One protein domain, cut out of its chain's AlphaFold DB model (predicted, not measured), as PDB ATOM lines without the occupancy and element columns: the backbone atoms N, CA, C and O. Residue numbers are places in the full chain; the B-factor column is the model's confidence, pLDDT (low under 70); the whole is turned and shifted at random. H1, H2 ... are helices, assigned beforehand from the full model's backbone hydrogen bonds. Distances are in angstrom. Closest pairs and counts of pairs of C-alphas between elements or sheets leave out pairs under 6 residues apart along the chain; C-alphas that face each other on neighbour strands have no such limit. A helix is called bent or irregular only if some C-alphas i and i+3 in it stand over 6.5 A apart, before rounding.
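AT A GLANCE: This is residues 83 to 124 of the 125 residues of an uncharacterized protein of Rhizophagus irregularis (UniProt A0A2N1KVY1). Two helices, H1 and H3, make a corner like an L, where the last turn of H1 meets H3 near its beginning. Between them the chain swings out to one side in a loop that holds the very short helix H2, and residues 102 to 107 of this loop stick out. The printed part has 42 residues with three named helices, in the order H1, H2, H3, and no named strand; its class is all helix. It is compact, with a radius of gyration of the C-alphas of 10.2 A, and spans 28 by 20 by 15 A.

IN THESE COORDINATES: H1, the longest helix, covers residues 83 to 95 and measures 19.0 A from C-alpha 83 at (38.604, 10.799, 48.445) to C-alpha 95 at (48.267, 13.420, 32.315). H3, residues 113 to 122, is 14.3 A long and ends with C-alpha 122 at (59.179, 16.841, 35.440). H2 covers residues 106 to 109, 5.2 A from first to last C-alpha.

HOW THE PARTS SIT: H1 touches H3 with residues 92 to 95 alone; the closest C-alphas are those of Val 95 and Leu 115, 6.0 A apart. Their lines are about perpendicular, at 85 degrees. H2 and H3 are close but not clearly touching, and their closest C-alphas, those of Leu 109 and Leu 115, are 7.7 A apart. H1 and H2 are apart. In H3 every O i to N i+4 pair is within hydrogen-bond range, in H1 7 of 9 are, and H2 is too short for such a pair.

THE WHOLE: The C-alphas of Glu 83 and Leu 124, the two farthest apart, are 27.9 A apart. The printed part has no cut. The link from H1 to H2, 10 residues, is short, and that from H2 to H3, 3 residues, is tight. The mean pLDDT of the printed part is 87.5, and residue 124 is under 70.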
ATOM      1  N   GLU A  83      38.582   9.473  49.061       92.19
ATOM      2  CA  GLU A  83      38.604  10.799  48.445       92.19
ATOM      3  C   GLU A  83      40.015  11.197  48.002       92.19
ATOM      4  O   GLU A  83      40.202  11.571  46.849       92.19
ATOM      5  N   GLU A  84      41.027  11.039  48.862       93.94
ATOM      6  CA  GLU A  84      42.427  11.306  48.496       93.94
ATOM      7  C   GLU A  84      42.885  10.430  47.327       93.94
ATOM      8  O   GLU A  84      43.553  10.912  46.409       93.94
ATOM      9  N   ILE A  85      42.481   9.155  47.327       92.00
ATOM     10  CA  ILE A  85      42.746   8.243  46.213       92.00
ATOM     11  C   ILE A  85      42.052   8.757  44.944       92.00
ATOM     12  O   ILE A  85      42.705   8.894  43.913       92.00
ATOM     13  N   ASN A  86      40.761   9.089  44.994       92.19
ATOM     14  CA  ASN A  86      40.028   9.603  43.833       92.19
ATOM     15  C   ASN A  86      40.664  10.880  43.269       92.19
ATOM     16  O   ASN A  86      40.947  10.934  42.073       92.19
ATOM     17  N   ASN A  87      40.989  11.838  44.137       94.25
ATOM     18  CA  ASN A  87      41.631  13.096  43.765       94.25
ATOM     19  C   ASN A  87      42.976  12.863  43.063       94.25
ATOM     20  O   ASN A  87      43.261  13.489  42.040       94.25
ATOM     21  N   LEU A  88      43.791  11.925  43.563       92.31
ATOM     22  CA  LEU A  88      45.039  11.541  42.905       92.31
ATOM     23  C   LEU A  88      44.781  11.001  41.492       92.31
ATOM     24  O   LEU A  88      45.461  11.397  40.546       92.31
ATOM     25  N   PHE A  89      43.796  10.117  41.328       91.75
ATOM     26  CA  PHE A  89      43.477   9.547  40.020       91.75
ATOM     27  C   PHE A  89      42.887  10.565  39.045       91.75
ATOM     28  O   PHE A  89      43.156  10.465  37.852       91.75
ATOM     29  N   ASP A  90      42.150  11.562  39.522       92.44
ATOM     30  CA  ASP A  90      41.648  12.641  38.673       92.44
ATOM     31  C   ASP A  90      42.775  13.542  38.164       92.44
ATOM     32  O   ASP A  90      42.729  14.007  37.025       92.44
ATOM     33  N   ILE A  91      43.831  13.746  38.958       91.25
ATOM     34  CA  ILE A  91      45.050  14.427  38.502       91.25
ATOM     35  C   ILE A  91      45.796  13.556  37.488       91.25
ATOM     36  O   ILE A  91      46.160  14.039  36.417       91.25
ATOM     37  N   LEU A  92      45.991  12.269  37.786       90.50
ATOM     38  CA  LEU A  92      46.698  11.345  36.893       90.50
ATOM     39  C   LEU A  92      46.006  11.206  35.534       90.50
ATOM     40  O   LEU A  92      46.682  11.198  34.511       90.50
ATOM     41  N   LYS A  93      44.671  11.182  35.505       91.38
ATOM     42  CA  LYS A  93      43.888  11.135  34.261       91.38
ATOM     43  C   LYS A  93      44.041  12.378  33.384       91.38
ATOM     44  O   LYS A  93      43.806  12.287  32.185       91.38
ATOM     45  N   LYS A  94      44.424  13.529  33.953       91.38
ATOM     46  CA  LYS A  94      44.757  14.729  33.160       91.38
ATOM     47  C   LYS A  94      46.083  14.574  32.420       91.38
ATOM     48  O   LYS A  94      46.270  15.229  31.403       91.38
ATOM     49  N   VAL A  95      46.984  13.747  32.948       90.88
ATOM     50  CA  VAL A  95      48.267  13.420  32.315       90.88
ATOM     51  C   VAL A  95      48.082  12.296  31.302       90.88
ATOM     52  O   VAL A  95      48.504  12.432  30.164       90.88
ATOM     53  N   ASP A  96      47.429  11.206  31.708       89.44
ATOM     54  CA  ASP A  96      47.159  10.051  30.853       89.44
ATOM     55  C   ASP A  96      45.735   9.518  31.124       89.44
ATOM     56  O   ASP A  96      45.484   8.905  32.173       89.44
ATOM     57  N   PRO A  97      44.785   9.710  30.187       89.25
ATOM     58  CA  PRO A  97      43.395   9.281  30.348       89.25
ATOM     59  C   PRO A  97      43.200   7.763  30.484       89.25
ATOM     60  O   PRO A  97      42.132   7.319  30.907       89.25
ATOM     61  N   THR A  98      44.200   6.950  30.124       87.25
ATOM     62  CA  THR A  98      44.111   5.481  30.164       87.25
ATOM     63  C   THR A  98      44.296   4.904  31.571       87.25
ATOM     64  O   THR A  98      44.030   3.719  31.806       87.25
ATOM     65  N   ILE A  99      44.721   5.733  32.532       88.38
ATOM     66  CA  ILE A  99      44.945   5.322  33.917       88.38
ATOM     67  C   ILE A  99      43.612   5.050  34.623       88.38
ATOM     68  O   ILE A  99      42.695   5.872  34.658       88.38
ATOM     69  N   THR A 100      43.531   3.890  35.278       85.12
ATOM     70  CA  THR A 100      42.368   3.484  36.078       85.12
ATOM     71  C   THR A 100      42.790   2.962  37.448       85.12
ATOM     72  O   THR A 100      43.857   2.367  37.604       85.12
ATOM     73  N   GLN A 101      41.917   3.136  38.445       83.81
ATOM     74  CA  GLN A 101      42.134   2.640  39.813       83.81
ATOM     75  C   GLN A 101      42.227   1.113  39.892       83.81
ATOM     76  O   GLN A 101      42.894   0.573  40.772       83.81
ATOM     77  N   ASN A 102      41.607   0.416  38.942       79.44
ATOM     78  CA  ASN A 102      41.567  -1.042  38.907       79.44
ATOM     79  C   ASN A 102      42.847  -1.662  38.329       79.44
ATOM     80  O   ASN A 102      43.015  -2.877  38.400       79.44
ATOM     81  N   ASN A 103      43.745  -0.867  37.732       72.69
ATOM     82  CA  ASN A 103      44.885  -1.393  36.983       72.69
ATOM     83  C   ASN A 103      46.191  -0.643  37.290       72.69
ATOM     84  O   ASN A 103      46.827  -0.049  36.422       72.69
ATOM     85  N   THR A 104      46.593  -0.693  38.560       81.88
ATOM     86  CA  THR A 104      47.741   0.041  39.127       81.88
ATOM     87  C   THR A 104      49.034  -0.772  39.180       81.88
ATOM     88  O   THR A 104      50.001  -0.388  39.839       81.88
ATOM     89  N   SER A 105      49.084  -1.919  38.494       84.94
ATOM     90  CA  SER A 105      50.292  -2.744  38.481       84.94
ATOM     91  C   SER A 105      51.457  -1.995  37.826       84.94
ATOM     92  O   SER A 105      51.293  -1.304  36.820       84.94
ATOM     93  N   LYS A 106      52.671  -2.175  38.359       84.81
ATOM     94  CA  LYS A 106      53.885  -1.523  37.836       84.81
ATOM     95  C   LYS A 106      54.086  -1.771  36.338       84.81
ATOM     96  O   LYS A 106      54.477  -0.861  35.616       84.81
ATOM     97  N   ASN A 107      53.817  -2.992  35.874       86.50
ATOM     98  CA  ASN A 107      53.951  -3.345  34.462       86.50
ATOM     99  C   ASN A 107      52.945  -2.583  33.601       86.50
ATOM    100  O   ASN A 107      53.323  -2.088  32.546       86.50
ATOM    101  N   LYS A 108      51.701  -2.423  34.067       85.69
ATOM    102  CA  LYS A 108      50.689  -1.658  33.338       85.69
ATOM    103  C   LYS A 108      51.006  -0.164  33.319       85.69
ATOM    104  O   LYS A 108      50.995   0.432  32.249       85.69
ATOM    105  N   LEU A 109      51.385   0.418  34.456       87.25
ATOM    106  CA  LEU A 109      51.739   1.842  34.540       87.25
ATOM    107  C   LEU A 109      52.957   2.205  33.675       87.25
ATOM    108  O   LEU A 109      53.071   3.333  33.212       87.25
ATOM    109  N   ARG A 110      53.855   1.248  33.409       87.06
ATOM    110  CA  ARG A 110      54.971   1.422  32.463       87.06
ATOM    111  C   ARG A 110      54.541   1.472  30.996       87.06
ATOM    112  O   ARG A 110      55.308   1.971  30.183       87.06
ATOM    113  N   THR A 111      53.361   0.948  30.660       88.12
ATOM    114  CA  THR A 111      52.811   1.011  29.293       88.12
ATOM    115  C   THR A 111      52.083   2.322  28.994       88.12
ATOM    116  O   THR A 111      51.826   2.608  27.831       88.12
ATOM    117  N   CYS A 112      51.773   3.118  30.021       88.50
ATOM    118  CA  CYS A 112      51.163   4.443  29.913       88.50
ATOM    119  C   CYS A 112      52.207   5.459  29.419       88.50
ATOM    120  O   CYS A 112      52.995   5.965  30.218       88.50
ATOM    121  N   VAL A 113      52.276   5.682  28.102       90.00
ATOM    122  CA  VAL A 113      53.344   6.475  27.460       90.00
ATOM    123  C   VAL A 113      53.358   7.908  27.988       90.00
ATOM    124  O   VAL A 113      54.401   8.357  28.462       90.00
ATOM    125  N   ASP A 114      52.199   8.566  28.014       91.00
ATOM    126  CA  ASP A 114      52.067   9.967  28.429       91.00
ATOM    127  C   ASP A 114      52.470  10.149  29.899       91.00
ATOM    128  O   ASP A 114      53.208  11.070  30.256       91.00
ATOM    129  N   LEU A 115      52.087   9.195  30.760       89.88
ATOM    130  CA  LEU A 115      52.530   9.172  32.155       89.88
ATOM    131  C   LEU A 115      54.058   9.046  32.270       89.88
ATOM    132  O   LEU A 115      54.675   9.727  33.091       89.88
ATOM    133  N   GLN A 116      54.684   8.164  31.483       90.81
ATOM    134  CA  GLN A 116      56.137   7.982  31.523       90.81
ATOM    135  C   GLN A 116      56.885   9.215  31.002       90.81
ATOM    136  O   GLN A 116      57.921   9.573  31.564       90.81
ATOM    137  N   GLU A 117      56.385   9.872  29.955       91.62
ATOM    138  CA  GLU A 117      56.963  11.118  29.438       91.62
ATOM    139  C   GLU A 117      56.848  12.261  30.446       91.62
ATOM    140  O   GLU A 117      57.828  12.976  30.688       91.62
ATOM    141  N   PHE A 118      55.699  12.387  31.109       90.75
ATOM    142  CA  PHE A 118      55.486  13.375  32.162       90.75
ATOM    143  C   PHE A 118      56.449  13.179  33.341       90.75
ATOM    144  O   PHE A 118      57.125  14.120  33.763       90.75
ATOM    145  N   ILE A 119      56.592  11.944  33.839       89.31
ATOM    146  CA  ILE A 119      57.536  11.632  34.925       89.31
ATOM    147  C   ILE A 119      58.975  11.967  34.509       89.31
ATOM    148  O   ILE A 119      59.710  12.580  35.284       89.31
ATOM    149  N   LYS A 120      59.381  11.603  33.285       89.44
ATOM    150  CA  LYS A 120      60.742  11.868  32.798       89.44
ATOM    151  C   LYS A 120      61.051  13.354  32.664       89.44
ATOM    152  O   LYS A 120      62.167  13.756  32.961       89.44
ATOM    153  N   SER A 121      60.090  14.147  32.208       90.56
ATOM    154  CA  SER A 121      60.293  15.578  31.964       90.56
ATOM    155  C   SER A 121      60.214  16.434  33.233       90.56
ATOM    156  O   SER A 121      60.822  17.499  33.258       90.56
ATOM    157  N   HIS A 122      59.488  15.997  34.272       84.25
ATOM    158  CA  HIS A 122      59.179  16.841  35.440       84.25
ATOM    159  C   HIS A 122      59.724  16.320  36.783       84.25
ATOM    160  O   HIS A 122      59.794  17.097  37.732       84.25
ATOM    161  N   TYR A 123      60.096  15.038  36.897       72.56
ATOM    162  CA  TYR A 123      60.511  14.426  38.175       72.56
ATOM    163  C   TYR A 123      61.899  13.777  38.163       72.56
ATOM    164  O   TYR A 123      62.419  13.471  39.236       72.56
ATOM    165  N   LEU A 124      62.509  13.555  36.995       57.53
ATOM    166  CA  LEU A 124      63.910  13.140  36.912       57.53
ATOM    167  C   LEU A 124      64.810  14.385  36.896       57.53
ATOM    168  O   LEU A 124      65.099  14.928  35.831       57.53
TER     169      LEU A 124